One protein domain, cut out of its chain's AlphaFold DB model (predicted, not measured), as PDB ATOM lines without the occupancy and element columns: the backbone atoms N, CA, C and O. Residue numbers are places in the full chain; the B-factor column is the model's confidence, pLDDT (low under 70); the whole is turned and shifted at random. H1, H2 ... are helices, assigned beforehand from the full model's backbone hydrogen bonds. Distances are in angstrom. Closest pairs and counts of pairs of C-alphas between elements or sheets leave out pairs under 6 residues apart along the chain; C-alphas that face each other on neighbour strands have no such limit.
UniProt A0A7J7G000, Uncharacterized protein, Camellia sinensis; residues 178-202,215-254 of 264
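What this domain is: This is residues 178 to 202 and 215 to 254 of the 264 residues of an uncharacterized protein of Camellia sinensis (UniProt A0A7J7G000). There is little regular structure here: two short helices, H2 and H1, stand steeply tilted in the middle, the looped residues 215 to 231 lie toward one end of the long axis, and a tail, residues 244 to 254, runs to the other end. The printed part has 65 residues, with H1 then H2 along the chain and no named strand; the class is all helix, with 22 residues in named elements. It is compact, with a radius of gyration of the C-alphas of 12.0 A, yet elongated, spanning 37 by 21 by 18 A.

Where its parts are: H2, residues 232 to 243, is 16.1 A long and ends at C-alpha 243 (83.652, -2.507, -22.583). H1, residues 183 to 192, is 14.0 A long and begins at C-alpha 183 (79.592, 0.838, -38.453).

How they stand to each other: H2 only just touches H1, with residues 234 to 235 alone and 3 pairs of C-alphas within 8 A; the closest C-alphas, of Leu 183 and Arg 235, are 7.2 A apart. They run the same way at a steep tilt of 56 degrees. In H1 and H2 every O i to N i+4 pair is within hydrogen-bond range. Residues 217 to 218 pair antiparallel with residues 223 to 224.

The domain as a whole: The C-alphas farthest apart, of Arg 202 and Asn 254, are 41.3 A apart. Residues 203 to 214 are not printed; C-alphas 202 and 215 are 18.1 A apart across this cut, in the link from H1 to H2. Mean pLDDT of the printed part is 80.0; residues 199 to 202 and 251 to 254 are under 70.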
ATOM      1  N   PRO A 178      84.891  -7.483 -33.402       84.19
ATOM      2  CA  PRO A 178      84.290  -7.442 -34.732       84.19
ATOM      3  C   PRO A 178      82.776  -7.267 -34.583       84.19
ATOM      4  O   PRO A 178      82.132  -8.027 -33.873       84.19
ATOM      5  N   LEU A 179      82.199  -6.252 -35.234       80.69
ATOM      6  CA  LEU A 179      80.777  -5.923 -35.055       80.69
ATOM      7  C   LEU A 179      79.829  -6.813 -35.876       80.69
ATOM      8  O   LEU A 179      78.617  -6.699 -35.725       80.69
ATOM      9  N   TYR A 180      80.375  -7.634 -36.781       81.44
ATOM     10  CA  TYR A 180      79.661  -8.451 -37.779       81.44
ATOM     11  C   TYR A 180      78.628  -7.687 -38.643       81.44
ATOM     12  O   TYR A 180      77.823  -8.291 -39.342       81.44
ATOM     13  N   MET A 181      78.698  -6.351 -38.641       83.69
ATOM     14  CA  MET A 181      77.908  -5.418 -39.448       83.69
ATOM     15  C   MET A 181      78.730  -4.138 -39.702       83.69
ATOM     16  O   MET A 181      79.648  -3.848 -38.922       83.69
ATOM     17  N   PRO A 182      78.427  -3.344 -40.746       87.69
ATOM     18  CA  PRO A 182      79.068  -2.047 -40.961       87.69
ATOM     19  C   PRO A 182      78.781  -1.066 -39.808       87.69
ATOM     20  O   PRO A 182      77.709  -1.083 -39.193       87.69
ATOM     21  N   LEU A 183      79.729  -0.169 -39.515       86.38
ATOM     22  CA  LEU A 183      79.592   0.838 -38.453       86.38
ATOM     23  C   LEU A 183      78.445   1.810 -38.761       86.38
ATOM     24  O   LEU A 183      77.807   2.300 -37.834       86.38
ATOM     25  N   SER A 184      78.154   2.069 -40.036       86.62
ATOM     26  CA  SER A 184      76.998   2.861 -40.468       86.62
ATOM     27  C   SER A 184      75.653   2.226 -40.085       86.62
ATOM     28  O   SER A 184      74.712   2.948 -39.749       86.62
ATOM     29  N   GLN A 185      75.561   0.894 -40.046       88.19
ATOM     30  CA  GLN A 185      74.391   0.166 -39.539       88.19
ATOM     31  C   GLN A 185      74.376   0.132 -38.005       88.19
ATOM     32  O   GLN A 185      73.354   0.471 -37.402       88.19
ATOM     33  N   ALA A 186      75.510  -0.179 -37.368       86.81
ATOM     34  CA  ALA A 186      75.634  -0.169 -35.909       86.81
ATOM     35  C   ALA A 186      75.265   1.205 -35.314       86.81
ATOM     36  O   ALA A 186      74.485   1.289 -34.369       86.81
ATOM     37  N   MET A 187      75.742   2.296 -35.922       87.06
ATOM     38  CA  MET A 187      75.415   3.673 -35.544       87.06
ATOM     39  C   MET A 187      73.904   3.940 -35.582       87.06
ATOM     40  O   MET A 187      73.367   4.465 -34.610       87.06
ATOM     41  N   LYS A 188      73.202   3.549 -36.658       84.94
ATOM     42  CA  LYS A 188      71.738   3.717 -36.770       84.94
ATOM     43  C   LYS A 188      70.999   3.007 -35.629       84.94
ATOM     44  O   LYS A 188      70.127   3.604 -34.999       84.94
ATOM     45  N   VAL A 189      71.376   1.761 -35.324       85.19
ATOM     46  CA  VAL A 189      70.768   0.973 -34.235       85.19
ATOM     47  C   VAL A 189      71.047   1.604 -32.867       85.19
ATOM     48  O   VAL A 189      70.134   1.739 -32.055       85.19
ATOM     49  N   LEU A 190      72.284   2.030 -32.610       85.31
ATOM     50  CA  LEU A 190      72.693   2.597 -31.321       85.31
ATOM     51  C   LEU A 190      72.119   3.997 -31.062       85.31
ATOM     52  O   LEU A 190      71.866   4.333 -29.907       85.31
ATOM     53  N   ILE A 191      71.857   4.781 -32.112       84.44
ATOM     54  CA  ILE A 191      71.107   6.043 -32.012       84.44
ATOM     55  C   ILE A 191      69.628   5.762 -31.732       84.44
ATOM     56  O   ILE A 191      69.068   6.370 -30.824       84.44
ATOM     57  N   LYS A 192      69.000   4.797 -32.428       82.19
ATOM     58  CA  LYS A 192      67.602   4.405 -32.156       82.19
ATOM     59  C   LYS A 192      67.410   3.875 -30.725       82.19
ATOM     60  O   LYS A 192      66.356   4.085 -30.141       82.19
ATOM     61  N   LYS A 193      68.433   3.231 -30.147       80.56
ATOM     62  CA  LYS A 193      68.472   2.809 -28.732       80.56
ATOM     63  C   LYS A 193      68.925   3.906 -27.747       80.56
ATOM     64  O   LYS A 193      69.017   3.646 -26.554       80.56
ATOM     65  N   GLY A 194      69.255   5.112 -28.214       81.25
ATOM     66  CA  GLY A 194      69.696   6.236 -27.374       81.25
ATOM     67  C   GLY A 194      71.111   6.127 -26.779       81.25
ATOM     68  O   GLY A 194      71.546   7.056 -26.097       81.25
ATOM     69  N   HIS A 195      71.852   5.044 -27.042       80.81
ATOM     70  CA  HIS A 195      73.206   4.818 -26.513       80.81
ATOM     71  C   HIS A 195      74.287   5.657 -27.213       80.81
ATOM     72  O   HIS A 195      75.333   5.921 -26.624       80.81
ATOM     73  N   LEU A 196      74.049   6.082 -28.459       80.50
ATOM     74  CA  LEU A 196      74.902   7.036 -29.173       80.50
ATOM     75  C   LEU A 196      74.117   8.287 -29.560       80.50
ATOM     76  O   LEU A 196      72.941   8.226 -29.912       80.50
ATOM     77  N   LYS A 197      74.815   9.423 -29.574       75.50
ATOM     78  CA  LYS A 197      74.355  10.678 -30.176       75.50
ATOM     79  C   LYS A 197      75.389  11.100 -31.224       75.50
ATOM     80  O   LYS A 197      76.578  11.071 -30.899       75.50
ATOM     81  N   PRO A 198      74.993  11.463 -32.459       74.44
ATOM     82  CA  PRO A 198      75.901  12.122 -33.391       74.44
ATOM     83  C   PRO A 198      76.484  13.381 -32.748       74.44
ATOM     84  O   PRO A 198      75.806  14.054 -31.970       74.44
ATOM     85  N   LEU A 199      77.724  13.720 -33.088       67.81
ATOM     86  CA  LEU A 199      78.280  15.018 -32.725       67.81
ATOM     87  C   LEU A 199      77.481  16.098 -33.462       67.81
ATOM     88  O   LEU A 199      77.255  15.970 -34.665       67.81
ATOM     89  N   GLU A 200      77.041  17.130 -32.738       56.31
ATOM     90  CA  GLU A 200      76.318  18.281 -33.296       56.31
ATOM     91  C   GLU A 200      77.089  18.861 -34.501       56.31
ATOM     92  O   GLU A 200      78.326  18.930 -34.451       56.31
ATOM     93  N   PRO A 201      76.401  19.252 -35.593       55.78
ATOM     94  CA  PRO A 201      77.074  19.731 -36.789       55.78
ATOM     95  C   PRO A 201      77.835  21.006 -36.452       55.78
ATOM     96  O   PRO A 201      77.260  22.016 -36.043       55.78
ATOM     97  N   ARG A 202      79.158  20.968 -36.627       56.34
ATOM     98  CA  ARG A 202      79.958  22.188 -36.569       56.34
ATOM     99  C   ARG A 202      79.514  23.061 -37.748       56.34
ATOM    100  O   ARG A 202      79.624  22.575 -38.874       56.34
ATOM    101  N   ALA A 215      83.823  14.520 -51.339       70.00
ATOM    102  CA  ALA A 215      83.682  13.129 -51.785       70.00
ATOM    103  C   ALA A 215      83.423  12.077 -50.680       70.00
ATOM    104  O   ALA A 215      83.168  10.918 -51.003       70.00
ATOM    105  N   LYS A 216      83.529  12.436 -49.391       76.00
ATOM    106  CA  LYS A 216      83.275  11.545 -48.243       76.00
ATOM    107  C   LYS A 216      82.690  12.314 -47.056       76.00
ATOM    108  O   LYS A 216      83.331  13.238 -46.554       76.00
ATOM    109  N   TYR A 217      81.523  11.896 -46.566       83.94
ATOM    110  CA  TYR A 217      80.828  12.507 -45.424       83.94
ATOM    111  C   TYR A 217      80.679  11.528 -44.251       83.94
ATOM    112  O   TYR A 217      80.262  10.379 -44.416       83.94
ATOM    113  N   CYS A 218      80.980  12.002 -43.040       85.81
ATOM    114  CA  CYS A 218      80.839  11.235 -41.808       85.81
ATOM    115  C   CYS A 218      79.641  11.755 -41.008       85.81
ATOM    116  O   CYS A 218      79.778  12.727 -40.269       85.81
ATOM    117  N   ALA A 219      78.489  11.082 -41.079       82.69
ATOM    118  CA  ALA A 219      77.300  11.479 -40.314       82.69
ATOM    119  C   ALA A 219      77.503  11.453 -38.784       82.69
ATOM    120  O   ALA A 219      76.798  12.153 -38.069       82.69
ATOM    121  N   PHE A 220      78.475  10.692 -38.260       82.44
ATOM    122  CA  PHE A 220      78.798  10.707 -36.825       82.44
ATOM    123  C   PHE A 220      79.469  12.018 -36.381       82.44
ATOM    124  O   PHE A 220      79.212  12.500 -35.282       82.44
ATOM    125  N   HIS A 221      80.316  12.592 -37.238       82.38
ATOM    126  CA  HIS A 221      81.028  13.854 -37.001       82.38
ATOM    127  C   HIS A 221      80.383  15.066 -37.704       82.38
ATOM    128  O   HIS A 221      80.922  16.170 -37.617       82.38
ATOM    129  N   GLN A 222      79.308  14.820 -38.459       81.81
ATOM    130  CA  GLN A 222      78.584  15.743 -39.337       81.81
ATOM    131  C   GLN A 222      79.506  16.668 -40.153       81.81
ATOM    132  O   GLN A 222      79.405  17.890 -40.117       81.81
ATOM    133  N   GLN A 223      80.466  16.060 -40.861       71.06
ATOM    134  CA  GLN A 223      81.493  16.767 -41.635       71.06
ATOM    135  C   GLN A 223      81.992  15.956 -42.837       71.06
ATOM    136  O   GLN A 223      81.948  14.722 -42.844       71.06
ATOM    137  N   HIS A 224      82.569  16.660 -43.810       77.50
ATOM    138  CA  HIS A 224      83.312  16.065 -44.917       77.50
ATOM    139  C   HIS A 224      84.757  15.774 -44.481       77.50
ATOM    140  O   HIS A 224      85.539  16.703 -44.291       77.50
ATOM    141  N   SER A 225      85.106  14.500 -44.287       72.44
ATOM    142  CA  SER A 225      86.496  14.079 -44.017       72.44
ATOM    143  C   SER A 225      86.738  12.580 -44.229       72.44
ATOM    144  O   SER A 225      87.805  12.192 -44.693       72.44
ATOM    145  N   HIS A 226      85.763  11.723 -43.919       84.38
ATOM    146  CA  HIS A 226      85.849  10.268 -44.096       84.38
ATOM    147  C   HIS A 226      84.454   9.635 -44.180       84.38
ATOM    148  O   HIS A 226      83.470  10.254 -43.787       84.38
ATOM    149  N   ASN A 227      84.365   8.393 -44.662       85.88
ATOM    150  CA  ASN A 227      83.117   7.623 -44.623       85.88
ATOM    151  C   ASN A 227      82.858   7.096 -43.204       85.88
ATOM    152  O   ASN A 227      83.802   6.838 -42.453       85.88
ATOM    153  N   ILE A 228      81.586   6.889 -42.844       85.12
ATOM    154  CA  ILE A 228      81.171   6.430 -41.501       85.12
ATOM    155  C   ILE A 228      81.858   5.107 -41.119       85.12
ATOM    156  O   ILE A 228      82.335   4.958 -39.999       85.12
ATOM    157  N   ASP A 229      82.008   4.184 -42.066       86.38
ATOM    158  CA  ASP A 229      82.645   2.881 -41.837       86.38
ATOM    159  C   ASP A 229      84.171   2.943 -41.659       86.38
ATOM    160  O   ASP A 229      84.780   2.009 -41.144       86.38
ATOM    161  N   GLN A 230      84.787   4.084 -41.984       85.69
ATOM    162  CA  GLN A 230      86.195   4.390 -41.702       85.69
ATOM    163  C   GLN A 230      86.354   5.250 -40.425       85.69
ATOM    164  O   GLN A 230      87.433   5.776 -40.146       85.69
ATOM    165  N   CYS A 231      85.287   5.437 -39.638       87.44
ATOM    166  CA  CYS A 231      85.269   6.347 -38.495       87.44
ATOM    167  C   CYS A 231      85.895   5.736 -37.232       87.44
ATOM    168  O   CYS A 231      85.219   5.124 -36.402       87.44
ATOM    169  N   PHE A 232      87.194   5.976 -37.030       88.56
ATOM    170  CA  PHE A 232      87.919   5.540 -35.830       88.56
ATOM    171  C   PHE A 232      87.286   6.017 -34.513       88.56
ATOM    172  O   PHE A 232      87.280   5.265 -33.540       88.56
ATOM    173  N   LYS A 233      86.730   7.238 -34.463       88.00
ATOM    174  CA  LYS A 233      86.089   7.763 -33.246       88.00
ATOM    175  C   LYS A 233      84.806   7.000 -32.914       88.00
ATOM    176  O   LYS A 233      84.698   6.511 -31.797       88.00
ATOM    177  N   LEU A 234      83.907   6.812 -33.882       89.25
ATOM    178  CA  LEU A 234      82.718   5.964 -33.735       89.25
ATOM    179  C   LEU A 234      83.099   4.533 -33.329       89.25
ATOM    180  O   LEU A 234      82.504   3.978 -32.412       89.25
ATOM    181  N   ARG A 235      84.135   3.952 -33.951       89.69
ATOM    182  CA  ARG A 235      84.636   2.615 -33.593       89.69
ATOM    183  C   ARG A 235      85.106   2.536 -32.136       89.69
ATOM    184  O   ARG A 235      84.898   1.515 -31.489       89.69
ATOM    185  N   HIS A 236      85.736   3.595 -31.624       88.81
ATOM    186  CA  HIS A 236      86.108   3.697 -30.214       88.81
ATOM    187  C   HIS A 236      84.884   3.816 -29.303       88.81
ATOM    188  O   HIS A 236      84.787   3.018 -28.383       88.81
ATOM    189  N   GLU A 237      83.930   4.708 -29.594       89.62
ATOM    190  CA  GLU A 237      82.699   4.861 -28.793       89.62
ATOM    191  C   GLU A 237      81.893   3.551 -28.716       89.62
ATOM    192  O   GLU A 237      81.453   3.157 -27.640       89.62
ATOM    193  N   ILE A 238      81.753   2.817 -29.829       89.12
ATOM    194  CA  ILE A 238      81.091   1.500 -29.833       89.12
ATOM    195  C   ILE A 238      81.861   0.504 -28.950       89.12
ATOM    196  O   ILE A 238      81.248  -0.240 -28.188       89.12
ATOM    197  N   GLN A 239      83.198   0.511 -28.994       88.25
ATOM    198  CA  GLN A 239      84.002  -0.337 -28.112       88.25
ATOM    199  C   GLN A 239      83.943   0.110 -26.644       88.25
ATOM    200  O   GLN A 239      84.071  -0.725 -25.757       88.25
ATOM    201  N   ASP A 240      83.748   1.398 -26.361       89.25
ATOM    202  CA  ASP A 240      83.516   1.901 -25.006       89.25
ATOM    203  C   ASP A 240      82.142   1.439 -24.485       89.25
ATOM    204  O   ASP A 240      82.049   1.000 -23.343       89.25
ATOM    205  N   LEU A 241      81.100   1.406 -25.327       88.50
ATOM    206  CA  LEU A 241      79.796   0.827 -24.971       88.50
ATOM    207  C   LEU A 241      79.864  -0.687 -24.693       88.50
ATOM    208  O   LEU A 241      79.227  -1.144 -23.746       88.50
ATOM    209  N   ILE A 242      80.642  -1.451 -25.474       87.75
ATOM    210  CA  ILE A 242      80.876  -2.890 -25.225       87.75
ATOM    211  C   ILE A 242      81.664  -3.082 -23.924       87.75
ATOM    212  O   ILE A 242      81.251  -3.843 -23.056       87.75
ATOM    213  N   ASN A 243      82.781  -2.366 -23.754       86.19
ATOM    214  CA  ASN A 243      83.652  -2.507 -22.583       86.19
ATOM    215  C   ASN A 243      82.955  -2.109 -21.266       86.19
ATOM    216  O   ASN A 243      83.298  -2.640 -20.215       86.19
ATOM    217  N   ASN A 244      81.984  -1.194 -21.326       83.31
ATOM    218  CA  ASN A 244      81.165  -0.777 -20.185       83.31
ATOM    219  C   ASN A 244      79.891  -1.635 -20.005       83.31
ATOM    220  O   ASN A 244      79.037  -1.277 -19.198       83.31
ATOM    221  N   ASN A 245      79.731  -2.728 -20.766       83.75
ATOM    222  CA  ASN A 245      78.552  -3.609 -20.786       83.75
ATOM    223  C   ASN A 245      77.207  -2.902 -21.080       83.75
ATOM    224  O   ASN A 245      76.142  -3.440 -20.788       83.75
ATOM    225  N   VAL A 246      77.235  -1.712 -21.693       81.75
ATOM    226  CA  VAL A 246      76.023  -0.966 -22.098       81.75
ATOM    227  C   VAL A 246      75.358  -1.625 -23.308       81.75
ATOM    228  O   VAL A 246      74.143  -1.545 -23.478       81.75
ATOM    229  N   ILE A 247      76.150  -2.304 -24.141       81.88
ATOM    230  CA  ILE A 247      75.664  -3.205 -25.186       81.88
ATOM    231  C   ILE A 247      76.391  -4.543 -25.078       81.88
ATOM    232  O   ILE A 247      77.602  -4.581 -24.863       81.88
ATOM    233  N   ALA A 248      75.653  -5.639 -25.255       77.50
ATOM    234  CA  ALA A 248      76.251  -6.965 -25.342       77.50
ATOM    235  C   ALA A 248      77.250  -7.025 -26.519       77.50
ATOM    236  O   ALA A 248      76.994  -6.403 -27.559       77.50
ATOM    237  N   PRO A 249      78.361  -7.778 -26.400       73.81
ATOM    238  CA  PRO A 249      79.250  -8.031 -27.526       73.81
ATOM    239  C   PRO A 249      78.449  -8.603 -28.708       73.81
ATOM    240  O   PRO A 249      77.715  -9.575 -28.514       73.81
ATOM    241  N   PRO A 250      78.555  -8.033 -29.922       73.12
ATOM    242  CA  PRO A 250      77.849  -8.552 -31.085       73.12
ATOM    243  C   PRO A 250      78.357  -9.959 -31.398       73.12
ATOM    244  O   PRO A 250      79.483 -10.147 -31.857       73.12
ATOM    245  N   GLN A 251      77.524 -10.956 -31.117       66.81
ATOM    246  CA  GLN A 251      77.811 -12.341 -31.454       66.81
ATOM    247  C   GLN A 251      77.717 -12.522 -32.972       66.81
ATOM    248  O   GLN A 251      76.823 -11.972 -33.621       66.81
ATOM    249  N   LYS A 252      78.617 -13.328 -33.542       55.06
ATOM    250  CA  LYS A 252      78.416 -13.874 -34.886       55.06
ATOM    251  C   LYS A 252      77.124 -14.686 -34.832       55.06
ATOM    252  O   LYS A 252      77.079 -15.676 -34.107       55.06
ATOM    253  N   ALA A 253      76.097 -14.273 -35.575       52.84
ATOM    254  CA  ALA A 253      74.870 -15.052 -35.684       52.84
ATOM    255  C   ALA A 253      75.232 -16.457 -36.182       52.84
ATOM    256  O   ALA A 253      75.772 -16.608 -37.282       52.84
ATOM    257  N   ASN A 254      74.998 -17.475 -35.351       44.25
ATOM    258  CA  ASN A 254      75.131 -18.844 -35.811       44.25
ATOM    259  C   ASN A 254      73.958 -19.116 -36.748       44.25
ATOM    260  O   ASN A 254      72.810 -18.882 -36.370       44.25
TER     261      ASN A 254